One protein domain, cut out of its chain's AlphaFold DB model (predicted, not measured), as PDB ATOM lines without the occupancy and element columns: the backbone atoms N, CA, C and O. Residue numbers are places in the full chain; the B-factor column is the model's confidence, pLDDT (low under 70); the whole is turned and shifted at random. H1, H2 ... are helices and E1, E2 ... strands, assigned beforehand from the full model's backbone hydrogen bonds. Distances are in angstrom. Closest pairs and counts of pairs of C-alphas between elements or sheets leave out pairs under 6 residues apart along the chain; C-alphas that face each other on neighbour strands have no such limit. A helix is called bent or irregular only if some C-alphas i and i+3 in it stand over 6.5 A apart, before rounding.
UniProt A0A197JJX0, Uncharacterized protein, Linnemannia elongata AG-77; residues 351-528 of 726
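Overview. This is residues 351 to 528 of the 726 residues of an uncharacterized protein of Linnemannia elongata AG-77 (UniProt A0A197JJX0). Two lobes are joined by one slanting helix: H1 to H5 make a helical lobe around H4, and H6 runs from it to a second lobe, where the long helix H8 is crossed by H10, with H7 beyond H10. A small three-stranded sheet lies in the second lobe near the far part of H8, with the last helix, H11, at its border on the side toward the first lobe. The printed part has 178 residues with eleven named helices and three named strands, in the order H1 to H8, E1, H9, H10, E2, E3, H11; the class is mostly helix, and the sheet order is E1, E3, E2, antiparallel throughout. The whole is compact, with a radius of gyration of the C-alphas of 18.3 A and spans of 53 by 37 by 27 A.

Along the chain. H1, residues 351 to 362, begins with C-alpha 351 at (219.762, 208.464, 217.301) and is 17.4 A long; it is neither bent nor irregular, but only just: C-alphas 358 and 361 are 6.4 A apart. H2 is residues 369 to 376 and H3 residues 380 to 386. H4, residues 389 to 403, is 20.3 A long and irregular, with C-alphas 397 and 400 7.4 A apart. H5 is residues 416 to 419. H6, residues 422 to 435, is 19.9 A long, and H7, residues 441 to 451, is 16.0 A. H8, residues 454 to 473, is the longest helix at 27.5 A and begins with C-alpha 454 at (218.925, 171.123, 220.125). E1 is residues 478 to 480, H9 residues 492 to 495, and H10 residues 499 to 507, 12.5 A long. E2 is residues 510 to 513 and E3 residues 516 to 519. H11, residues 522 to 528, ends with C-alpha 528 at (218.401, 181.745, 207.017).

Arrangement. H4 and H10 are the hubs, touching four helices each. H4 only just touches H2, with 3 pairs of C-alphas within 8 A, about perpendicular at 83 degrees; the closest C-alphas are those of Tyr 372 and Leu 396, 7.2 A apart. H1 touches H2 at a steep tilt of 53 degrees, opposite ways, closest at the C-alphas of Glu 357 and Lys 369, 5.7 A. H3 and H4 touch only at the corner, at the C-alphas of Val 386 and Leu 392, 4.3 A. H5 touches H4 at the C-alphas of Cys 395 and Leu 419, 5.9 A. H6 only just touches H4, with 3 pairs of C-alphas within 8 A, the closest being those of Ala 398 and Phe 422, 5.2 A. H10 touches H8 about perpendicular at 90 degrees, closest at the C-alphas of Gly 458 and Leu 504, 5.7 A. H10 also touches H6, at Asn 430 and Thr 507, C-alphas 5.3 A apart; H7, at Lys 442 and Phe 499, 6.1 A; and H9, at Phe 494 and Thr 501, 5.9 A. H11 touches H8 at a steep tilt of 62 degrees, opposite ways, with the C-alphas of Gln 463 and Phe 528 4.9 A apart. H8, H9 and H11 are on the sheet, but each only grazes it. E2 and E3 form a hairpin, with N 511 and O 518 within hydrogen-bond range at 2.8 A; E1 and E3 are antiparallel neighbours, with N 479 and O 517 at 2.8 A. E1, H9, H10 and E2 form a split strand-helix-strand unit, two strands running the same way with E3 between them, and its crossover is right-handed. Every O i to N i+4 pair is within hydrogen-bond range in H2, H6, H7, H8, H10 and H11, against 6 of 8 in H1, 2 of 3 in H3 and 9 of 11 in H4; H5 and H9 are too short for such a pair.

Size, cuts and confidence. The two C-alphas farthest apart, those of Asn 408 and Lys 484, are 56.6 A apart. The printed part has no cut. The links H4 to H5 and E1 to H9 are long. The mean pLDDT of the printed part is 83.7, and residues 407, 477 and 513 to 514 are under 70.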
ATOM      1  N   GLN A 351     220.833 209.470 217.344       94.00
ATOM      2  CA  GLN A 351     219.762 208.464 217.301       94.00
ATOM      3  C   GLN A 351     220.247 207.073 217.735       94.00
ATOM      4  O   GLN A 351     219.500 206.348 218.394       94.00
ATOM      5  N   ILE A 352     221.487 206.696 217.395       93.31
ATOM      6  CA  ILE A 352     222.115 205.458 217.881       93.31
ATOM      7  C   ILE A 352     222.313 205.532 219.403       93.31
ATOM      8  O   ILE A 352     221.958 204.590 220.108       93.31
ATOM      9  N   GLU A 353     222.816 206.649 219.928       93.62
ATOM     10  CA  GLU A 353     223.027 206.844 221.367       93.62
ATOM     11  C   GLU A 353     221.718 206.789 222.178       93.62
ATOM     12  O   GLU A 353     221.677 206.110 223.206       93.62
ATOM     13  N   ASP A 354     220.649 207.445 221.717       94.00
ATOM     14  CA  ASP A 354     219.311 207.388 222.331       94.00
ATOM     15  C   ASP A 354     218.703 205.974 222.230       94.00
ATOM     16  O   ASP A 354     218.128 205.458 223.191       94.00
ATOM     17  N   TYR A 355     218.912 205.270 221.108       94.19
ATOM     18  CA  TYR A 355     218.515 203.865 220.987       94.19
ATOM     19  C   TYR A 355     219.203 202.994 222.046       94.19
ATOM     20  O   TYR A 355     218.526 202.237 222.745       94.19
ATOM     21  N   VAL A 356     220.531 203.091 222.186       93.06
ATOM     22  CA  VAL A 356     221.309 202.318 223.173       93.06
ATOM     23  C   VAL A 356     220.832 202.623 224.595       93.06
ATOM     24  O   VAL A 356     220.658 201.705 225.397       93.06
ATOM     25  N   GLU A 357     220.574 203.894 224.902       93.06
ATOM     26  CA  GLU A 357     220.099 204.342 226.212       93.06
ATOM     27  C   GLU A 357     218.737 203.743 226.589       93.06
ATOM     28  O   GLU A 357     218.558 203.279 227.714       93.06
ATOM     29  N   ARG A 358     217.801 203.670 225.634       92.50
ATOM     30  CA  ARG A 358     216.491 203.021 225.822       92.50
ATOM     31  C   ARG A 358     216.559 201.492 225.792       92.50
ATOM     32  O   ARG A 358     215.682 200.837 226.349       92.50
ATOM     33  N   TYR A 359     217.564 200.920 225.131       89.50
ATOM     34  CA  TYR A 359     217.729 199.477 224.956       89.50
ATOM     35  C   TYR A 359     218.316 198.787 226.194       89.50
ATOM     36  O   TYR A 359     217.804 197.750 226.617       89.50
ATOM     37  N   VAL A 360     219.367 199.359 226.795       89.25
ATOM     38  CA  VAL A 360     220.082 198.758 227.941       89.25
ATOM     39  C   VAL A 360     219.155 198.378 229.117       89.25
ATOM     40  O   VAL A 360     219.322 197.275 229.634       89.25
ATOM     41  N   PRO A 361     218.154 199.189 229.529       87.56
ATOM     42  CA  PRO A 361     217.277 198.858 230.659       87.56
ATOM     43  C   PRO A 361     216.247 197.744 230.407       87.56
ATOM     44  O   PRO A 361     215.560 197.347 231.348       87.56
ATOM     45  N   LEU A 362     216.074 197.262 229.169       80.12
ATOM     46  CA  LEU A 362     214.992 196.322 228.825       80.12
ATOM     47  C   LEU A 362     215.174 194.915 229.407       80.12
ATOM     48  O   LEU A 362     214.192 194.211 229.646       80.12
ATOM     49  N   GLU A 363     216.418 194.496 229.615       72.75
ATOM     50  CA  GLU A 363     216.781 193.215 230.218       72.75
ATOM     51  C   GLU A 363     218.003 193.413 231.129       72.75
ATOM     52  O   GLU A 363     218.807 194.311 230.877       72.75
ATOM     53  N   PRO A 364     218.192 192.585 232.173       74.25
ATOM     54  CA  PRO A 364     219.383 192.652 233.016       74.25
ATOM     55  C   PRO A 364     220.641 192.320 232.196       74.25
ATOM     56  O   PRO A 364     220.895 191.161 231.862       74.25
ATOM     57  N   ARG A 365     221.422 193.354 231.875       79.19
ATOM     58  CA  ARG A 365     222.646 193.301 231.061       79.19
ATOM     59  C   ARG A 365     223.859 193.707 231.898       79.19
ATOM     60  O   ARG A 365     223.736 194.440 232.873       79.19
ATOM     61  N   THR A 366     225.035 193.209 231.523       84.06
ATOM     62  CA  THR A 366     226.309 193.520 232.199       84.06
ATOM     63  C   THR A 366     226.962 194.808 231.700       84.06
ATOM     64  O   THR A 366     227.842 195.328 232.378       84.06
ATOM     65  N   TRP A 367     226.565 195.295 230.523       89.31
ATOM     66  CA  TRP A 367     227.114 196.481 229.864       89.31
ATOM     67  C   TRP A 367     226.158 197.668 229.991       89.31
ATOM     68  O   TRP A 367     224.949 197.517 229.796       89.31
ATOM     69  N   VAL A 368     226.703 198.856 230.255       91.88
ATOM     70  CA  VAL A 368     225.966 200.130 230.227       91.88
ATOM     71  C   VAL A 368     226.102 200.831 228.868       91.88
ATOM     72  O   VAL A 368     226.902 200.421 228.027       91.88
ATOM     73  N   LYS A 369     225.356 201.931 228.646       92.69
ATOM     74  CA  LYS A 369     225.424 202.751 227.412       92.69
ATOM     75  C   LYS A 369     226.868 203.040 226.984       92.69
ATOM     76  O   LYS A 369     227.204 202.883 225.814       92.69
ATOM     77  N   LYS A 370     227.719 203.417 227.945       92.12
ATOM     78  CA  LYS A 370     229.132 203.715 227.704       92.12
ATOM     79  C   LYS A 370     229.900 202.514 227.144       92.12
ATOM     80  O   LYS A 370     230.567 202.672 226.132       92.12
ATOM     81  N   ASP A 371     229.763 201.325 227.734       91.88
ATOM     82  CA  ASP A 371     230.480 200.129 227.267       91.88
ATOM     83  C   ASP A 371     230.118 199.782 225.820       91.88
ATOM     84  O   ASP A 371     230.979 199.374 225.047       91.88
ATOM     85  N   TYR A 372     228.857 199.980 225.428       91.88
ATOM     86  CA  TYR A 372     228.431 199.805 224.041       91.88
ATOM     87  C   TYR A 372     229.053 200.847 223.102       91.88
ATOM     88  O   TYR A 372     229.635 200.469 222.083       91.88
ATOM     89  N   MET A 373     228.983 202.139 223.439       91.69
ATOM     90  CA  MET A 373     229.525 203.207 222.587       91.69
ATOM     91  C   MET A 373     231.057 203.131 222.456       91.69
ATOM     92  O   MET A 373     231.564 203.141 221.334       91.69
ATOM     93  N   ASP A 374     231.776 202.901 223.562       89.69
ATOM     94  CA  ASP A 374     233.238 202.715 223.611       89.69
ATOM     95  C   ASP A 374     233.723 201.516 222.755       89.69
ATOM     96  O   ASP A 374     234.915 201.393 222.456       89.69
ATOM     97  N   LYS A 375     232.822 200.594 222.370       88.81
ATOM     98  CA  LYS A 375     233.108 199.453 221.479       88.81
ATOM     99  C   LYS A 375     232.600 199.645 220.053       88.81
ATOM    100  O   LYS A 375     233.200 199.069 219.151       88.81
ATOM    101  N   LEU A 376     231.547 200.433 219.838       87.25
ATOM    102  CA  LEU A 376     231.016 200.752 218.510       87.25
ATOM    103  C   LEU A 376     231.913 201.742 217.757       87.25
ATOM    104  O   LEU A 376     232.263 201.482 216.608       87.25
ATOM    105  N   GLU A 377     232.322 202.842 218.397       85.44
ATOM    106  CA  GLU A 377     233.084 203.919 217.739       85.44
ATOM    107  C   GLU A 377     234.411 203.472 217.093       85.44
ATOM    108  O   GLU A 377     234.691 203.910 215.975       85.44
ATOM    109  N   PRO A 378     235.235 202.590 217.705       84.31
ATOM    110  CA  PRO A 378     236.501 202.176 217.097       84.31
ATOM    111  C   PRO A 378     236.341 201.312 215.838       84.31
ATOM    112  O   PRO A 378     237.302 201.167 215.083       84.31
ATOM    113  N   ILE A 379     235.173 200.699 215.619       82.69
ATOM    114  CA  ILE A 379     234.930 199.747 214.529       82.69
ATOM    115  C   ILE A 379     234.183 200.483 213.407       82.69
ATOM    116  O   ILE A 379     232.963 200.393 213.286       82.69
ATOM    117  N   SER A 380     234.916 201.220 212.567       74.44
ATOM    118  CA  SER A 380     234.330 202.121 211.557       74.44
ATOM    119  C   SER A 380     233.276 201.455 210.664       74.44
ATOM    120  O   SER A 380     232.179 201.982 210.496       74.44
ATOM    121  N   ASN A 381     233.557 200.250 210.161       79.38
ATOM    122  CA  ASN A 381     232.634 199.523 209.289       79.38
ATOM    123  C   ASN A 381     231.368 199.019 210.016       79.38
ATOM    124  O   ASN A 381     230.371 198.715 209.365       79.38
ATOM    125  N   LEU A 382     231.416 198.884 211.345       81.62
ATOM    126  CA  LEU A 382     230.266 198.509 212.162       81.62
ATOM    127  C   LEU A 382     229.389 199.724 212.454       81.62
ATOM    128  O   LEU A 382     228.169 199.587 212.424       81.62
ATOM    129  N   LEU A 383     229.989 200.902 212.666       80.94
ATOM    130  CA  LEU A 383     229.241 202.146 212.844       80.94
ATOM    131  C   LEU A 383     228.325 202.415 211.638       80.94
ATOM    132  O   LEU A 383     227.159 202.746 211.824       80.94
ATOM    133  N   ASP A 384     228.809 202.174 210.416       81.38
ATOM    134  CA  ASP A 384     227.994 202.263 209.197       81.38
ATOM    135  C   ASP A 384     226.866 201.218 209.128       81.38
ATOM    136  O   ASP A 384     225.767 201.537 208.676       81.38
ATOM    137  N   LEU A 385     227.091 199.989 209.612       80.50
ATOM    138  CA  LEU A 385     226.045 198.959 209.673       80.50
ATOM    139  C   LEU A 385     224.940 199.321 210.676       80.50
ATOM    140  O   LEU A 385     223.763 199.128 210.377       80.50
ATOM    141  N   VAL A 386     225.290 199.859 211.849       86.44
ATOM    142  CA  VAL A 386     224.315 200.182 212.908       86.44
ATOM    143  C   VAL A 386     223.554 201.495 212.690       86.44
ATOM    144  O   VAL A 386     222.604 201.771 213.418       86.44
ATOM    145  N   LYS A 387     223.856 202.254 211.626       87.56
ATOM    146  CA  LYS A 387     222.928 203.274 211.097       87.56
ATOM    147  C   LYS A 387     221.587 202.665 210.666       87.56
ATOM    148  O   LYS A 387     220.592 203.372 210.521       87.56
ATOM    149  N   ASN A 388     221.542 201.348 210.456       84.62
ATOM    150  CA  ASN A 388     220.309 200.606 210.275       84.62
ATOM    151  C   ASN A 388     219.717 200.174 211.640       84.62
ATOM    152  O   ASN A 388     220.381 199.434 212.372       84.62
ATOM    153  N   PRO A 389     218.464 200.540 211.988       84.38
ATOM    154  CA  PRO A 389     217.911 200.300 213.328       84.38
ATOM    155  C   PRO A 389     217.799 198.815 213.703       84.38
ATOM    156  O   PRO A 389     217.925 198.441 214.874       84.38
ATOM    157  N   PHE A 390     217.555 197.949 212.718       81.31
ATOM    158  CA  PHE A 390     217.471 196.515 212.962       81.31
ATOM    159  C   PHE A 390     218.863 195.913 213.201       81.31
ATOM    160  O   PHE A 390     219.053 195.199 214.186       81.31
ATOM    161  N   LEU A 391     219.858 196.267 212.376       81.25
ATOM    162  CA  LEU A 391     221.244 195.829 212.582       81.25
ATOM    163  C   LEU A 391     221.847 196.385 213.876       81.25
ATOM    164  O   LEU A 391     222.610 195.671 214.517       81.25
ATOM    165  N   LEU A 392     221.467 197.593 214.311       87.75
ATOM    166  CA  LEU A 392     221.800 198.105 215.643       87.75
ATOM    167  C   LEU A 392     221.261 197.179 216.736       87.75
ATOM    168  O   LEU A 392     222.025 196.748 217.594       87.75
ATOM    169  N   THR A 393     219.981 196.800 216.665       84.81
ATOM    170  CA  THR A 393     219.364 195.869 217.629       84.81
ATOM    171  C   THR A 393     220.141 194.549 217.714       84.81
ATOM    172  O   THR A 393     220.432 194.069 218.809       84.81
ATOM    173  N   LEU A 394     220.512 193.970 216.563       81.69
ATOM    174  CA  LEU A 394     221.300 192.733 216.512       81.69
ATOM    175  C   LEU A 394     222.735 192.928 217.003       81.69
ATOM    176  O   LEU A 394     223.293 192.049 217.656       81.69
ATOM    177  N   CYS A 395     223.332 194.080 216.704       85.25
ATOM    178  CA  CYS A 395     224.664 194.422 217.160       85.25
ATOM    179  C   CYS A 395     224.716 194.534 218.681       85.25
ATOM    180  O   CYS A 395     225.589 193.926 219.279       85.25
ATOM    181  N   LEU A 396     223.789 195.237 219.332       87.00
ATOM    182  CA  LEU A 396     223.804 195.373 220.796       87.00
ATOM    183  C   LEU A 396     223.610 194.027 221.524       87.00
ATOM    184  O   LEU A 396     224.088 193.859 222.647       87.00
ATOM    185  N   GLU A 397     222.984 193.046 220.874       81.88
ATOM    186  CA  GLU A 397     222.905 191.672 221.381       81.88
ATOM    187  C   GLU A 397     224.212 190.887 221.152       81.88
ATOM    188  O   GLU A 397     224.693 190.206 222.053       81.88
ATOM    189  N   ALA A 398     224.819 190.992 219.963       81.44
ATOM    190  CA  ALA A 398     226.001 190.211 219.576       81.44
ATOM    191  C   ALA A 398     227.352 190.808 220.020       81.44
ATOM    192  O   ALA A 398     228.343 190.081 220.120       81.44
ATOM    193  N   LEU A 399     227.434 192.123 220.246       84.88
ATOM    194  CA  LEU A 399     228.699 192.850 220.404       84.88
ATOM    195  C   LEU A 399     229.581 192.335 221.555       84.88
ATOM    196  O   LEU A 399     230.788 192.219 221.319       84.88
ATOM    197  N   PRO A 400     229.048 191.965 222.742       85.50
ATOM    198  CA  PRO A 400     229.862 191.408 223.823       85.50
ATOM    199  C   PRO A 400     230.627 190.146 223.410       85.50
ATOM    200  O   PRO A 400     231.834 190.067 223.643       85.50
ATOM    201  N   ASP A 401     229.958 189.215 222.723       78.75
ATOM    202  CA  ASP A 401     230.560 187.981 222.205       78.75
ATOM    203  C   ASP A 401     231.537 188.290 221.045       78.75
ATOM    204  O   ASP A 401     232.609 187.693 220.937       78.75
ATOM    205  N   VAL A 402     231.212 189.267 220.184       78.38
ATOM    206  CA  VAL A 402     232.029 189.640 219.010       78.38
ATOM    207  C   VAL A 402     233.354 190.311 219.386       78.38
ATOM    208  O   VAL A 402     234.340 190.106 218.670       78.38
ATOM    209  N   VAL A 403     233.424 191.095 220.468       82.25
ATOM    210  CA  VAL A 403     234.675 191.756 220.907       82.25
ATOM    211  C   VAL A 403     235.456 190.969 221.963       82.25
ATOM    212  O   VAL A 403     236.586 191.348 222.285       82.25
ATOM    213  N   GLN A 404     234.893 189.885 222.506       82.31
ATOM    214  CA  GLN A 404     235.531 189.103 223.564       82.31
ATOM    215  C   GLN A 404     236.927 188.614 223.133       82.31
ATOM    216  O   GLN A 404     237.106 188.023 222.070       82.31
ATOM    217  N   GLY A 405     237.939 188.891 223.963       74.31
ATOM    218  CA  GLY A 405     239.329 188.492 223.709       74.31
ATOM    219  C   GLY A 405     240.065 189.275 222.610       74.31
ATOM    220  O   GLY A 405     241.200 188.925 222.293       74.31
ATOM    221  N   LYS A 406     239.476 190.330 222.025       78.88
ATOM    222  CA  LYS A 406     240.100 191.108 220.938       78.88
ATOM    223  C   LYS A 406     240.752 192.388 221.465       78.88
ATOM    224  O   LYS A 406     240.086 193.258 222.013       78.88
ATOM    225  N   SER A 407     242.066 192.505 221.271       66.44
ATOM    226  CA  SER A 407     242.889 193.603 221.805       66.44
ATOM    227  C   SER A 407     242.927 194.864 220.937       66.44
ATOM    228  O   SER A 407     243.190 195.943 221.457       66.44
ATOM    229  N   ASN A 408     242.661 194.759 219.630       78.62
ATOM    230  CA  ASN A 408     242.630 195.902 218.716       78.62
ATOM    231  C   ASN A 408     241.350 195.887 217.868       78.62
ATOM    232  O   ASN A 408     241.186 195.040 216.989       78.62
ATOM    233  N   LEU A 409     240.455 196.838 218.143       78.94
ATOM    234  CA  LEU A 409     239.142 196.942 217.507       78.94
ATOM    235  C   LEU A 409     239.162 197.733 216.189       78.94
ATOM    236  O   LEU A 409     238.323 197.472 215.337       78.94
ATOM    237  N   THR A 410     240.138 198.617 215.952       75.75
ATOM    238  CA  THR A 410     240.172 199.447 214.725       75.75
ATOM    239  C   THR A 410     240.551 198.665 213.467       75.75
ATOM    240  O   THR A 410     240.307 199.112 212.350       75.75
ATOM    241  N   ARG A 411     241.126 197.468 213.636       73.25
ATOM    242  CA  ARG A 411     241.361 196.496 212.555       73.25
ATOM    243  C   ARG A 411     240.251 195.452 212.428       73.25
ATOM    244  O   ARG A 411     240.331 194.595 211.548       73.25
ATOM    245  N   LEU A 412     239.248 195.478 213.304       77.19
ATOM    246  CA  LEU A 412     238.137 194.541 213.239       77.19
ATOM    247  C   LEU A 412     237.236 194.909 212.058       77.19
ATOM    248  O   LEU A 412     236.838 196.060 211.918       77.19
ATOM    249  N   ARG A 413     236.882 193.919 211.236       73.44
ATOM    250  CA  ARG A 413     235.766 194.030 210.294       73.44
ATOM    251  C   ARG A 413     234.648 193.111 210.747       73.44
ATOM    252  O   ARG A 413     234.835 191.897 210.757       73.44
ATOM    253  N   VAL A 414     233.516 193.698 211.129       75.81
ATOM    254  CA  VAL A 414     232.307 192.950 211.503       75.81
ATOM    255  C   VAL A 414     231.358 192.898 210.311       75.81
ATOM    256  O   VAL A 414     231.015 193.943 209.767       75.81
ATOM    257  N   THR A 415     230.944 191.704 209.891       75.94
ATOM    258  CA  THR A 415     229.959 191.518 208.807       75.94
ATOM    259  C   THR A 415     228.553 191.288 209.371       75.94
ATOM    260  O   THR A 415     228.406 190.890 210.529       75.94
ATOM    261  N   ARG A 416     227.497 191.462 208.565       76.19
ATOM    262  CA  ARG A 416     226.128 191.090 208.960       76.19
ATOM    263  C   ARG A 416     226.052 189.602 209.271       76.19
ATOM    264  O   ARG A 416     225.430 189.241 210.260       76.19
ATOM    265  N   VAL A 417     226.740 188.745 208.508       76.31
ATOM    266  CA  VAL A 417     226.858 187.300 208.812       76.31
ATOM    267  C   VAL A 417     227.361 187.062 210.244       76.31
ATOM    268  O   VAL A 417     226.835 186.198 210.943       76.31
ATOM    269  N   GLN A 418     228.337 187.851 210.709       75.62
ATOM    270  CA  GLN A 418     228.837 187.769 212.082       75.62
ATOM    271  C   GLN A 418     227.856 188.339 213.116       75.62
ATOM    272  O   GLN A 418     227.752 187.768 214.197       75.62
ATOM    273  N   LEU A 419     227.104 189.399 212.796       75.75
ATOM    274  CA  LEU A 419     226.019 189.896 213.657       75.75
ATOM    275  C   LEU A 419     224.889 188.862 213.790       75.75
ATOM    276  O   LEU A 419     224.422 188.590 214.895       75.75
ATOM    277  N   TYR A 420     224.506 188.205 212.693       76.38
ATOM    278  CA  TYR A 420     223.507 187.133 212.679       76.38
ATOM    279  C   TYR A 420     223.934 185.877 213.465       76.38
ATOM    280  O   TYR A 420     223.077 185.058 213.792       76.38
ATOM    281  N   ASN A 421     225.195 185.743 213.906       70.50
ATOM    282  CA  ASN A 421     225.565 184.699 214.874       70.50
ATOM    283  C   ASN A 421     224.834 184.836 216.224       70.50
ATOM    284  O   ASN A 421     224.754 183.843 216.953       70.50
ATOM    285  N   PHE A 422     224.221 185.993 216.532       76.06
ATOM    286  CA  PHE A 422     223.304 186.132 217.674       76.06
ATOM    287  C   PHE A 422     222.186 185.070 217.655       76.06
ATOM    288  O   PHE A 422     221.693 184.698 218.714       76.06
ATOM    289  N   VAL A 423     221.813 184.523 216.488       83.06
ATOM    290  CA  VAL A 423     220.842 183.422 216.356       83.06
ATOM    291  C   VAL A 423     221.211 182.238 217.262       83.06
ATOM    292  O   VAL A 423     220.342 181.658 217.914       83.06
ATOM    293  N   TRP A 424     222.501 181.899 217.362       82.56
ATOM    294  CA  TRP A 424     222.978 180.840 218.254       82.56
ATOM    295  C   TRP A 424     222.862 181.234 219.731       82.56
ATOM    296  O   TRP A 424     222.501 180.400 220.562       82.56
ATOM    297  N   HIS A 425     223.109 182.503 220.064       79.19
ATOM    298  CA  HIS A 425     222.893 183.043 221.408       79.19
ATOM    299  C   HIS A 425     221.400 182.983 221.790       79.19
ATOM    300  O   HIS A 425     221.046 182.432 222.835       79.19
ATOM    301  N   TRP A 426     220.512 183.444 220.905       82.06
ATOM    302  CA  TRP A 426     219.056 183.408 221.060       82.06
ATOM    303  C   TRP A 426     218.532 181.988 221.295       82.06
ATOM    304  O   TRP A 426     217.754 181.758 222.224       82.06
ATOM    305  N   LEU A 427     218.987 181.016 220.494       85.44
ATOM    306  CA  LEU A 427     218.627 179.607 220.666       85.44
ATOM    307  C   LEU A 427     219.086 179.073 222.033       85.44
ATOM    308  O   LEU A 427     218.299 178.418 222.711       85.44
ATOM    309  N   ARG A 428     220.300 179.403 222.498       83.81
ATOM    310  CA  ARG A 428     220.810 179.011 223.833       83.81
ATOM    311  C   ARG A 428     220.042 179.645 224.989       83.81
ATOM    312  O   ARG A 428     219.803 178.989 226.004       83.81
ATOM    313  N   VAL A 429     219.678 180.921 224.876       77.56
ATOM    314  CA  VAL A 429     218.889 181.632 225.894       77.56
ATOM    315  C   VAL A 429     217.482 181.046 225.974       77.56
ATOM    316  O   VAL A 429     217.030 180.693 227.064       77.56
ATOM    317  N   ASN A 430     216.805 180.868 224.839       79.69
ATOM    318  CA  ASN A 430     215.437 180.359 224.841       79.69
ATOM    319  C   ASN A 430     215.358 178.860 225.160       79.69
ATOM    320  O   ASN A 430     214.444 178.470 225.876       79.69
ATOM    321  N   LYS A 431     216.354 178.045 224.781       86.50
ATOM    322  CA  LYS A 431     216.542 176.665 225.273       86.50
ATOM    323  C   LYS A 431     216.552 176.597 226.807       86.50
ATOM    324  O   LYS A 431     215.793 175.816 227.374       86.50
ATOM    325  N   ARG A 432     217.336 177.453 227.481       82.56
ATOM    326  CA  ARG A 432     217.351 177.549 228.957       82.56
ATOM    327  C   ARG A 432     215.987 177.983 229.515       82.56
ATOM    328  O   ARG A 432     215.408 177.270 230.324       82.56
ATOM    329  N   ARG A 433     215.416 179.079 228.993       81.75
ATOM    330  CA  ARG A 433     214.082 179.590 229.394       81.75
ATOM    331  C   ARG A 433     212.947 178.571 229.192       81.75
ATOM    332  O   ARG A 433     211.909 178.688 229.847       81.75
ATOM    333  N   LEU A 434     213.102 177.631 228.255       83.56
ATOM    334  CA  LEU A 434     212.165 176.538 227.995       83.56
ATOM    335  C   LEU A 434     212.314 175.438 229.055       83.56
ATOM    336  O   LEU A 434     211.315 175.045 229.655       83.56
ATOM    337  N   GLN A 435     213.549 175.004 229.331       80.69
ATOM    338  CA  GLN A 435     213.883 173.957 230.303       80.69
ATOM    339  C   GLN A 435     213.232 174.198 231.674       80.69
ATOM    340  O   GLN A 435     212.565 173.309 232.201       80.69
ATOM    341  N   ASP A 436     213.310 175.425 232.201       76.06
ATOM    342  CA  ASP A 436     212.731 175.790 233.504       76.06
ATOM    343  C   ASP A 436     211.202 175.580 233.575       76.06
ATOM    344  O   ASP A 436     210.636 175.291 234.638       76.06
ATOM    345  N   LYS A 437     210.517 175.703 232.430       80.19
ATOM    346  CA  LYS A 437     209.049 175.744 232.301       80.19
ATOM    347  C   LYS A 437     208.415 174.418 231.871       80.19
ATOM    348  O   LYS A 437     207.199 174.271 231.988       80.19
ATOM    349  N   LEU A 438     209.192 173.465 231.355       84.25
ATOM    350  CA  LEU A 438     208.670 172.208 230.807       84.25
ATOM    351  C   LEU A 438     208.375 171.161 231.884       84.25
ATOM    352  O   LEU A 438     209.136 170.994 232.832       84.25
ATOM    353  N   ARG A 439     207.267 170.432 231.723       80.94
ATOM    354  CA  ARG A 439     206.824 169.326 232.589       80.94
ATOM    355  C   ARG A 439     206.118 168.262 231.729       80.94
ATOM    356  O   ARG A 439     205.595 168.595 230.662       80.94
ATOM    357  N   GLY A 440     206.064 167.017 232.206       83.62
ATOM    358  CA  GLY A 440     205.367 165.903 231.535       83.62
ATOM    359  C   GLY A 440     205.959 165.541 230.167       83.62
ATOM    360  O   GLY A 440     207.139 165.769 229.926       83.62
ATOM    361  N   ASP A 441     205.137 165.021 229.254       80.94
ATOM    362  CA  ASP A 441     205.562 164.478 227.949       80.94
ATOM    363  C   ASP A 441     206.404 165.443 227.093       80.94
ATOM    364  O   ASP A 441     207.279 165.015 226.338       80.94
ATOM    365  N   LYS A 442     206.187 166.761 227.220       83.00
ATOM    366  CA  LYS A 442     207.009 167.761 226.520       83.00
ATOM    367  C   LYS A 442     208.454 167.819 227.030       83.00
ATOM    368  O   LYS A 442     209.317 168.253 226.275       83.00
ATOM    369  N   LEU A 443     208.712 167.433 228.282       87.38
ATOM    370  CA  LEU A 443     210.063 167.371 228.841       87.38
ATOM    371  C   LEU A 443     210.850 166.211 228.220       87.38
ATOM    372  O   LEU A 443     211.957 166.441 227.756       87.38
ATOM    373  N   ALA A 444     210.246 165.026 228.091       87.75
ATOM    374  CA  ALA A 444     210.890 163.875 227.448       87.75
ATOM    375  C   ALA A 444     211.282 164.170 225.985       87.75
ATOM    376  O   ALA A 444     212.420 163.948 225.583       87.75
ATOM    377  N   VAL A 445     210.378 164.773 225.200       88.69
ATOM    378  CA  VAL A 445     210.685 165.197 223.815       88.69
ATOM    379  C   VAL A 445     211.762 166.292 223.775       88.69
ATOM    380  O   VAL A 445     212.550 166.359 222.834       88.69
ATOM    381  N   PHE A 446     211.823 167.161 224.786       90.44
ATOM    382  CA  PHE A 446     212.881 168.165 224.892       90.44
ATOM    383  C   PHE A 446     214.239 167.538 225.234       90.44
ATOM    384  O   PHE A 446     215.236 167.931 224.637       90.44
ATOM    385  N   GLU A 447     214.285 166.542 226.119       89.81
ATOM    386  CA  GLU A 447     215.494 165.777 226.450       89.81
ATOM    387  C   GLU A 447     216.036 165.014 225.227       89.81
ATOM    388  O   GLU A 447     217.223 165.130 224.924       89.81
ATOM    389  N   GLU A 448     215.173 164.365 224.434       91.56
ATOM    390  CA  GLU A 448     215.565 163.757 223.147       91.56
ATOM    391  C   GLU A 448     216.191 164.786 222.180       91.56
ATOM    392  O   GLU A 448     217.204 164.515 221.528       91.56
ATOM    393  N   LEU A 449     215.624 165.998 222.101       91.06
ATOM    394  CA  LEU A 449     216.185 167.084 221.290       91.06
ATOM    395  C   LEU A 449     217.506 167.629 221.861       91.06
ATOM    396  O   LEU A 449     218.366 168.047 221.085       91.06
ATOM    397  N   LEU A 450     217.699 167.629 223.185       91.19
ATOM    398  CA  LEU A 450     218.970 168.002 223.811       91.19
ATOM    399  C   LEU A 450     220.082 167.024 223.419       91.19
ATOM    400  O   LEU A 450     221.123 167.480 222.939       91.19
ATOM    401  N   GLU A 451     219.849 165.713 223.545       91.12
ATOM    402  CA  GLU A 451     220.805 164.668 223.142       91.12
ATOM    403  C   GLU A 451     221.143 164.726 221.644       91.12
ATOM    404  O   GLU A 451     222.290 164.513 221.242       91.12
ATOM    405  N   ALA A 452     220.158 165.049 220.803       90.19
ATOM    406  CA  ALA A 452     220.328 165.126 219.356       90.19
ATOM    407  C   ALA A 452     221.002 166.427 218.855       90.19
ATOM    408  O   ALA A 452     221.326 166.516 217.669       90.19
ATOM    409  N   GLY A 453     221.243 167.410 219.734       91.31
ATOM    410  CA  GLY A 453     221.840 168.706 219.389       91.31
ATOM    411  C   GLY A 453     220.801 169.803 219.137       91.31
ATOM    412  O   GLY A 453     220.677 170.312 218.023       91.31
ATOM    413  N   PHE A 454     220.058 170.182 220.185       90.62
ATOM    414  CA  PHE A 454     218.925 171.123 220.125       90.62
ATOM    415  C   PHE A 454     219.214 172.407 219.334       90.62
ATOM    416  O   PHE A 454     218.375 172.863 218.563       90.62
ATOM    417  N   GLU A 455     220.393 173.005 219.514       90.50
ATOM    418  CA  GLU A 455     220.759 174.266 218.858       90.50
ATOM    419  C   GLU A 455     220.931 174.081 217.345       90.50
ATOM    420  O   GLU A 455     220.416 174.876 216.564       90.50
ATOM    421  N   GLN A 456     221.582 172.995 216.918       90.75
ATOM    422  CA  GLN A 456     221.751 172.650 215.508       90.75
ATOM    423  C   GLN A 456     220.405 172.306 214.856       90.75
ATOM    424  O   GLN A 456     220.140 172.732 213.733       90.75
ATOM    425  N   ILE A 457     219.531 171.590 215.571       91.88
ATOM    426  CA  ILE A 457     218.178 171.260 215.103       91.88
ATOM    427  C   ILE A 457     217.320 172.530 214.996       91.88
ATOM    428  O   ILE A 457     216.661 172.728 213.980       91.88
ATOM    429  N   GLY A 458     217.368 173.428 215.984       91.50
ATOM    430  CA  GLY A 458     216.650 174.708 215.972       91.50
ATOM    431  C   GLY A 458     217.145 175.683 214.897       91.50
ATOM    432  O   GLY A 458     216.343 176.412 214.309       91.50
ATOM    433  N   PHE A 459     218.442 175.672 214.579       91.00
ATOM    434  CA  PHE A 459     218.986 176.413 213.438       91.00
ATOM    435  C   PHE A 459     218.490 175.814 212.112       91.00
ATOM    436  O   PHE A 459     217.933 176.527 211.276       91.00
ATOM    437  N   LYS A 460     218.593 174.486 211.953       90.75
ATOM    438  CA  LYS A 460     218.161 173.774 210.741       90.75
ATOM    439  C   LYS A 460     216.652 173.873 210.494       90.75
ATOM    440  O   LYS A 460     216.234 174.024 209.353       90.75
ATOM    441  N   PHE A 461     215.837 173.864 211.547       93.44
ATOM    442  CA  PHE A 461     214.389 174.082 211.476       93.44
ATOM    443  C   PHE A 461     214.042 175.453 210.877       93.44
ATOM    444  O   PHE A 461     213.152 175.552 210.033       93.44
ATOM    445  N   GLN A 462     214.766 176.507 211.269       92.81
ATOM    446  CA  GLN A 462     214.558 177.856 210.737       92.81
ATOM    447  C   GLN A 462     215.081 178.004 209.303       92.81
ATOM    448  O   GLN A 462     214.421 178.649 208.491       92.81
ATOM    449  N   GLN A 463     216.197 177.348 208.964       90.38
ATOM    450  CA  GLN A 463     216.658 177.196 207.579       90.38
ATOM    451  C   GLN A 463     215.610 176.510 206.690       90.38
ATOM    452  O   GLN A 463     215.289 177.013 205.619       90.38
ATOM    453  N   ASP A 464     215.034 175.394 207.139       90.38
ATOM    454  CA  ASP A 464     214.035 174.649 206.365       90.38
ATOM    455  C   ASP A 464     212.719 175.422 206.221       90.38
ATOM    456  O   ASP A 464     212.107 175.397 205.153       90.38
ATOM    457  N   LEU A 465     212.315 176.172 207.253       91.56
ATOM    458  CA  LEU A 465     211.178 177.088 207.177       91.56
ATOM    459  C   LEU A 465     211.443 178.237 206.193       91.56
ATOM    460  O   LEU A 465     210.548 178.606 205.431       91.56
ATOM    461  N   ALA A 466     212.655 178.795 206.191       88.94
ATOM    462  CA  ALA A 466     213.047 179.841 205.255       88.94
ATOM    463  C   ALA A 466     213.001 179.331 203.807       88.94
ATOM    464  O   ALA A 466     212.312 179.918 202.975       88.94
ATOM    465  N   THR A 467     213.617 178.178 203.531       87.06
ATOM    466  CA  THR A 467     213.564 177.510 202.222       87.06
ATOM    467  C   THR A 467     212.136 177.224 201.779       87.06
ATOM    468  O   THR A 467     211.769 177.573 200.662       87.06
ATOM    469  N   ALA A 468     211.295 176.655 202.648       87.62
ATOM    470  CA  ALA A 468     209.894 176.397 202.324       87.62
ATOM    471  C   ALA A 468     209.110 177.694 202.035       87.62
ATOM    472  O   ALA A 468     208.249 177.705 201.159       87.62
ATOM    473  N   SER A 469     209.446 178.798 202.713       85.31
ATOM    474  CA  SER A 469     208.841 180.114 202.469       85.31
ATOM    475  C   SER A 469     209.258 180.703 201.112       85.31
ATOM    476  O   SER A 469     208.420 181.266 200.412       85.31
ATOM    477  N   PHE A 470     210.516 180.537 200.694       81.44
ATOM    478  CA  PHE A 470     210.953 180.938 199.350       81.44
ATOM    479  C   PHE A 470     210.380 180.037 198.246       81.44
ATOM    480  O   PHE A 470     209.946 180.547 197.223       81.44
ATOM    481  N   VAL A 471     210.308 178.719 198.463       81.69
ATOM    482  CA  VAL A 471     209.848 177.744 197.452       81.69
ATOM    483  C   VAL A 471     208.325 177.728 197.257       81.69
ATOM    484  O   VAL A 471     207.866 177.444 196.154       81.69
ATOM    485  N   HIS A 472     207.529 177.983 198.301       81.38
ATOM    486  CA  HIS A 472     206.065 177.824 198.241       81.38
ATOM    487  C   HIS A 472     205.256 179.124 198.330       81.38
ATOM    488  O   HIS A 472     204.032 179.067 198.213       81.38
ATOM    489  N   GLN A 473     205.891 180.267 198.597       75.50
ATOM    490  CA  GLN A 473     205.210 181.563 198.714       75.50
ATOM    491  C   GLN A 473     206.125 182.747 198.355       75.50
ATOM    492  O   GLN A 473     205.983 183.824 198.933       75.50
ATOM    493  N   ASP A 474     207.082 182.542 197.443       70.00
ATOM    494  CA  ASP A 474     207.968 183.570 196.870       70.00
ATOM    495  C   ASP A 474     208.662 184.471 197.912       70.00
ATOM    496  O   ASP A 474     208.801 185.679 197.740       70.00
ATOM    497  N   GLY A 475     209.048 183.900 199.057       70.62
ATOM    498  CA  GLY A 475     209.754 184.626 200.118       70.62
ATOM    499  C   GLY A 475     208.868 185.557 200.955       70.62
ATOM    500  O   GLY A 475     209.379 186.278 201.818       70.62
ATOM    501  N   ARG A 476     207.537 185.537 200.768       72.75
ATOM    502  CA  ARG A 476     206.593 186.325 201.582       72.75
ATOM    503  C   ARG A 476     206.841 186.060 203.081       72.75
ATOM    504  O   ARG A 476     206.886 184.901 203.493       72.75
ATOM    505  N   PRO A 477     206.972 187.094 203.936       69.25
ATOM    506  CA  PRO A 477     207.403 186.923 205.330       69.25
ATOM    507  C   PRO A 477     206.349 186.344 206.281       69.25
ATOM    508  O   PRO A 477     206.681 186.036 207.427       69.25
ATOM    509  N   ILE A 478     205.084 186.257 205.858       76.62
ATOM    510  CA  ILE A 478     203.963 185.816 206.695       76.62
ATOM    511  C   ILE A 478     203.442 184.474 206.183       76.62
ATOM    512  O   ILE A 478     203.031 184.359 205.033       76.62
ATOM    513  N   VAL A 479     203.412 183.470 207.059       81.75
ATOM    514  CA  VAL A 479     202.743 182.186 206.836       81.75
ATOM    515  C   VAL A 479     201.441 182.176 207.633       81.75
ATOM    516  O   VAL A 479     201.454 182.185 208.865       81.75
ATOM    517  N   ASN A 480     200.299 182.139 206.948       81.06
ATOM    518  CA  ASN A 480     199.007 181.897 207.593       81.06
ATOM    519  C   ASN A 480     198.782 180.383 207.746       81.06
ATOM    520  O   ASN A 480     198.840 179.657 206.750       81.06
ATOM    521  N   TYR A 481     198.532 179.911 208.972       82.94
ATOM    522  CA  TYR A 481     198.318 178.493 209.275       82.94
ATOM    523  C   TYR A 481     197.077 178.250 210.145       82.94
ATOM    524  O   TYR A 481     196.975 178.718 211.284       82.94
ATOM    525  N   ILE A 482     196.170 177.422 209.629       82.62
ATOM    526  CA  ILE A 482     194.962 176.944 210.294       82.62
ATOM    527  C   ILE A 482     194.972 175.412 210.273       82.62
ATOM    528  O   ILE A 482     194.734 174.787 209.243       82.62
ATOM    529  N   ASN A 483     195.165 174.788 211.440       82.25
ATOM    530  CA  ASN A 483     195.327 173.331 211.601       82.25
ATOM    531  C   ASN A 483     194.222 172.467 210.943       82.25
ATOM    532  O   ASN A 483     194.469 171.317 210.601       82.25
ATOM    533  N   LYS A 484     193.002 172.991 210.749       83.25
ATOM    534  CA  LYS A 484     191.927 172.269 210.041       83.25
ATOM    535  C   LYS A 484     192.130 172.191 208.522       83.25
ATOM    536  O   LYS A 484     191.728 171.196 207.933       83.25
ATOM    537  N   HIS A 485     192.720 173.216 207.910       83.44
ATOM    538  CA  HIS A 485     192.875 173.330 206.453       83.44
ATOM    539  C   HIS A 485     194.286 172.938 206.007       83.44
ATOM    540  O   HIS A 485     194.459 172.170 205.070       83.44
ATOM    541  N   ASP A 486     195.303 173.392 206.737       85.94
ATOM    542  CA  ASP A 486     196.708 173.266 206.344       85.94
ATOM    543  C   ASP A 486     197.371 171.944 206.782       85.94
ATOM    544  O   ASP A 486     198.586 171.797 206.637       85.94
ATOM    545  N   LYS A 487     196.623 170.976 207.335       84.50
ATOM    546  CA  LYS A 487     197.175 169.743 207.944       84.50
ATOM    547  C   LYS A 487     197.995 168.876 206.976       84.50
ATOM    548  O   LYS A 487     198.923 168.205 207.413       84.50
ATOM    549  N   SER A 488     197.642 168.882 205.693       84.94
ATOM    550  CA  SER A 488     198.339 168.177 204.607       84.94
ATOM    551  C   SER A 488     199.341 169.054 203.846       84.94
ATOM    552  O   SER A 488     200.020 168.560 202.951       84.94
ATOM    553  N   SER A 489     199.443 170.345 204.178       90.31
ATOM    554  CA  SER A 489     200.366 171.279 203.524       90.31
ATOM    555  C   SER A 489     201.769 171.226 204.137       90.31
ATOM    556  O   SER A 489     201.947 170.800 205.282       90.31
ATOM    557  N   TRP A 490     202.757 171.774 203.422       90.75
ATOM    558  CA  TRP A 490     204.123 171.972 203.925       90.75
ATOM    559  C   TRP A 490     204.160 172.701 205.284       90.75
ATOM    560  O   TRP A 490     204.993 172.396 206.138       90.75
ATOM    561  N   LYS A 491     203.204 173.609 205.531       91.56
ATOM    562  CA  LYS A 491     203.100 174.403 206.764       91.56
ATOM    563  C   LYS A 491     202.931 173.530 208.012       91.56
ATOM    564  O   LYS A 491     203.364 173.922 209.095       91.56
ATOM    565  N   ALA A 492     202.327 172.343 207.895       89.50
ATOM    566  CA  ALA A 492     202.113 171.450 209.033       89.50
ATOM    567  C   ALA A 492     203.428 170.966 209.676       89.50
ATOM    568  O   ALA A 492     203.459 170.749 210.890       89.50
ATOM    569  N   ALA A 493     204.521 170.873 208.908       90.31
ATOM    570  CA  ALA A 493     205.842 170.520 209.433       90.31
ATOM    571  C   ALA A 493     206.385 171.559 210.437       90.31
ATOM    572  O   ALA A 493     207.103 171.197 211.369       90.31
ATOM    573  N   PHE A 494     205.991 172.831 210.289       92.25
ATOM    574  CA  PHE A 494     206.520 173.967 211.057       92.25
ATOM    575  C   PHE A 494     205.520 174.559 212.066       92.25
ATOM    576  O   PHE A 494     205.912 175.116 213.092       92.25
ATOM    577  N   PHE A 495     204.214 174.430 211.808       91.06
ATOM    578  CA  PHE A 495     203.172 175.136 212.568       91.06
ATOM    579  C   PHE A 495     202.149 174.229 213.265       91.06
ATOM    580  O   PHE A 495     201.286 174.734 213.987       91.06
ATOM    581  N   SER A 496     202.263 172.904 213.129       87.56
ATOM    582  CA  SER A 496     201.383 171.965 213.835       87.56
ATOM    583  C   SER A 496     201.532 172.011 215.365       87.56
ATOM    584  O   SER A 496     202.422 172.648 215.939       87.56
ATOM    585  N   SER A 497     200.614 171.325 216.047       84.12
ATOM    586  CA  SER A 497     200.602 171.155 217.503       84.12
ATOM    587  C   SER A 497     201.439 169.966 217.998       84.12
ATOM    588  O   SER A 497     201.307 169.593 219.163       84.12
ATOM    589  N   ALA A 498     202.260 169.344 217.144       87.56
ATOM    590  CA  ALA A 498     203.191 168.298 217.567       87.56
ATOM    591  C   ALA A 498     204.193 168.859 218.593       87.56
ATOM    592  O   ALA A 498     204.597 170.019 218.489       87.56
ATOM    593  N   PHE A 499     204.587 168.060 219.593       87.31
ATOM    594  CA  PHE A 499     205.434 168.555 220.683       87.31
ATOM    595  C   PHE A 499     206.799 169.044 220.182       87.31
ATOM    596  O   PHE A 499     207.141 170.186 220.469       87.31
ATOM    597  N   GLU A 500     207.505 168.259 219.363       88.19
ATOM    598  CA  GLU A 500     208.773 168.644 218.715       88.19
ATOM    599  C   GLU A 500     208.646 169.981 217.960       88.19
ATOM    600  O   GLU A 500     209.326 170.954 218.284       88.19
ATOM    601  N   THR A 501     207.696 170.070 217.021       89.12
ATOM    602  CA  THR A 501     207.416 171.285 216.238       89.12
ATOM    603  C   THR A 501     207.071 172.488 217.122       89.12
ATOM    604  O   THR A 501     207.502 173.601 216.829       89.12
ATOM    605  N   SER A 502     206.323 172.293 218.215       88.44
ATOM    606  CA  SER A 502     206.043 173.368 219.174       88.44
ATOM    607  C   SER A 502     207.319 173.827 219.867       88.44
ATOM    608  O   SER A 502     207.594 175.013 219.843       88.44
ATOM    609  N   LEU A 503     208.120 172.918 220.429       90.12
ATOM    610  CA  LEU A 503     209.344 173.255 221.168       90.12
ATOM    611  C   LEU A 503     210.362 174.012 220.292       90.12
ATOM    612  O   LEU A 503     210.953 175.000 220.734       90.12
ATOM    613  N   LEU A 504     210.532 173.592 219.034       90.75
ATOM    614  CA  LEU A 504     211.404 174.274 218.073       90.75
ATOM    615  C   LEU A 504     210.845 175.648 217.675       90.75
ATOM    616  O   LEU A 504     211.572 176.641 217.681       90.75
ATOM    617  N   ARG A 505     209.539 175.754 217.403       90.62
ATOM    618  CA  ARG A 505     208.887 177.034 217.086       90.62
ATOM    619  C   ARG A 505     208.909 178.014 218.261       90.62
ATOM    620  O   ARG A 505     209.149 179.196 218.045       90.62
ATOM    621  N   ASP A 506     208.695 177.530 219.481       84.56
ATOM    622  CA  ASP A 506     208.628 178.331 220.708       84.56
ATOM    623  C   ASP A 506     210.027 178.854 221.136       84.56
ATOM    624  O   ASP A 506     210.119 179.739 221.985       84.56
ATOM    625  N   THR A 507     211.115 178.357 220.522       85.81
ATOM    626  CA  THR A 507     212.498 178.865 220.678       85.81
ATOM    627  C   THR A 507     213.048 179.593 219.439       85.81
ATOM    628  O   THR A 507     214.096 180.235 219.521       85.81
ATOM    629  N   SER A 508     212.342 179.538 218.306       87.62
ATOM    630  CA  SER A 508     212.733 180.176 217.040       87.62
ATOM    631  C   SER A 508     212.529 181.697 217.049       87.62
ATOM    632  O   SER A 508     211.775 182.242 217.855       87.62
ATOM    633  N   LEU A 509     213.147 182.400 216.096       85.50
ATOM    634  CA  LEU A 509     212.965 183.836 215.840       85.50
ATOM    635  C   LEU A 509     211.656 184.119 215.084       85.50
ATOM    636  O   LEU A 509     211.638 184.776 214.041       85.50
ATOM    637  N   LEU A 510     210.541 183.620 215.622       82.94
ATOM    638  CA  LEU A 510     209.200 183.743 215.057       82.94
ATOM    639  C   LEU A 510     208.283 184.538 215.993       82.94
ATOM    640  O   LEU A 510     208.229 184.303 217.197       82.94
ATOM    641  N   SER A 511     207.495 185.445 215.420       73.81
ATOM    642  CA  SER A 511     206.357 186.077 216.088       73.81
ATOM    643  C   SER A 511     205.044 185.507 215.552       73.81
ATOM    644  O   SER A 511     204.942 185.136 214.379       73.81
ATOM    645  N   ARG A 512     204.029 185.440 216.418       74.25
ATOM    646  CA  ARG A 512     202.696 184.924 216.097       74.25
ATOM    647  C   ARG A 512     201.627 185.964 216.422       74.25
ATOM    648  O   ARG A 512     201.613 186.497 217.529       74.25
ATOM    649  N   ALA A 513     200.702 186.179 215.490       60.88
ATOM    650  CA  ALA A 513     199.479 186.952 215.679       60.88
ATOM    651  C   ALA A 513     198.290 186.115 215.175       60.88
ATOM    652  O   ALA A 513     198.118 185.911 213.977       60.88
ATOM    653  N   GLY A 514     197.501 185.547 216.094       67.62
ATOM    654  CA  GLY A 514     196.392 184.649 215.744       67.62
ATOM    655  C   GLY A 514     196.845 183.391 214.984       67.62
ATOM    656  O   GLY A 514     197.451 182.484 215.569       67.62
ATOM    657  N   THR A 515     196.513 183.325 213.692       71.12
ATOM    658  CA  THR A 515     196.889 182.254 212.744       71.12
ATOM    659  C   THR A 515     198.113 182.605 211.894       71.12
ATOM    660  O   THR A 515     198.670 181.726 211.240       71.12
ATOM    661  N   GLN A 516     198.552 183.866 211.912       75.12
ATOM    662  CA  GLN A 516     199.720 184.335 211.176       75.12
ATOM    663  C   GLN A 516     200.996 184.110 211.990       75.12
ATOM    664  O   GLN A 516     201.098 184.515 213.152       75.12
ATOM    665  N   TYR A 517     201.988 183.505 211.346       81.56
ATOM    666  CA  TYR A 517     203.352 183.350 211.832       81.56
ATOM    667  C   TYR A 517     204.297 184.103 210.903       81.56
ATOM    668  O   TYR A 517     204.094 184.119 209.693       81.56
ATOM    669  N   ARG A 518     205.331 184.732 211.452       79.81
ATOM    670  CA  ARG A 518     206.341 185.462 210.674       79.81
ATOM    671  C   ARG A 518     207.668 185.471 211.406       79.81
ATOM    672  O   ARG A 518     207.673 185.494 212.637       79.81
ATOM    673  N   PHE A 519     208.775 185.532 210.676       80.88
ATOM    674  CA  PHE A 519     210.060 185.860 211.292       80.88
ATOM    675  C   PHE A 519     209.985 187.223 211.993       80.88
ATOM    676  O   PHE A 519     209.227 188.103 211.577       80.88
ATOM    677  N   VAL A 520     210.731 187.386 213.091       72.25
ATOM    678  CA  VAL A 520     210.766 188.644 213.866       72.25
ATOM    679  C   VAL A 520     211.142 189.827 212.968       72.25
ATOM    680  O   VAL A 520     210.564 190.905 213.104       72.25
ATOM    681  N   HIS A 521     212.022 189.589 211.992       72.31
ATOM    682  CA  HIS A 521     212.310 190.502 210.896       72.31
ATOM    683  C   HIS A 521     212.503 189.734 209.576       72.31
ATOM    684  O   HIS A 521     212.938 188.583 209.588       72.31
ATOM    685  N   HIS A 522     212.187 190.351 208.433       74.25
ATOM    686  CA  HIS A 522     212.287 189.690 207.123       74.25
ATOM    687  C   HIS A 522     213.743 189.397 206.715       74.25
ATOM    688  O   HIS A 522     214.006 188.381 206.087       74.25
ATOM    689  N   SER A 523     214.712 190.194 207.162       76.31
ATOM    690  CA  SER A 523     216.128 189.908 206.896       76.31
ATOM    691  C   SER A 523     216.678 188.691 207.649       76.31
ATOM    692  O   SER A 523     217.650 188.089 207.210       76.31
ATOM    693  N   ILE A 524     216.016 188.249 208.728       80.50
ATOM    694  CA  ILE A 524     216.308 186.953 209.367       80.50
ATOM    695  C   ILE A 524     215.868 185.800 208.445       80.50
ATOM    696  O   ILE A 524     216.571 184.797 208.344       80.50
ATOM    697  N   LEU A 525     214.737 185.950 207.742       84.00
ATOM    698  CA  LEU A 525     214.279 185.006 206.713       84.00
ATOM    699  C   LEU A 525     215.252 184.980 205.519       84.00
ATOM    700  O   LEU A 525     215.691 183.900 205.128       84.00
ATOM    701  N   GLU A 526     215.633 186.152 204.995       82.25
ATOM    702  CA  GLU A 526     216.653 186.300 203.941       82.25
ATOM    703  C   GLU A 526     217.994 185.655 204.370       82.25
ATOM    704  O   GLU A 526     218.573 184.882 203.606       82.25
ATOM    705  N   TYR A 527     218.455 185.881 205.610       84.81
ATOM    706  CA  TYR A 527     219.673 185.280 206.172       84.81
ATOM    707  C   TYR A 527     219.594 183.751 206.278       84.81
ATOM    708  O   TYR A 527     220.484 183.058 205.787       84.81
ATOM    709  N   PHE A 528     218.536 183.199 206.885       86.19
ATOM    710  CA  PHE A 528     218.401 181.745 207.017       86.19
ATOM    711  C   PHE A 528     218.353 181.055 205.655       86.19
ATOM    712  O   PHE A 528     218.980 180.008 205.492       86.19
TER     713      PHE A 528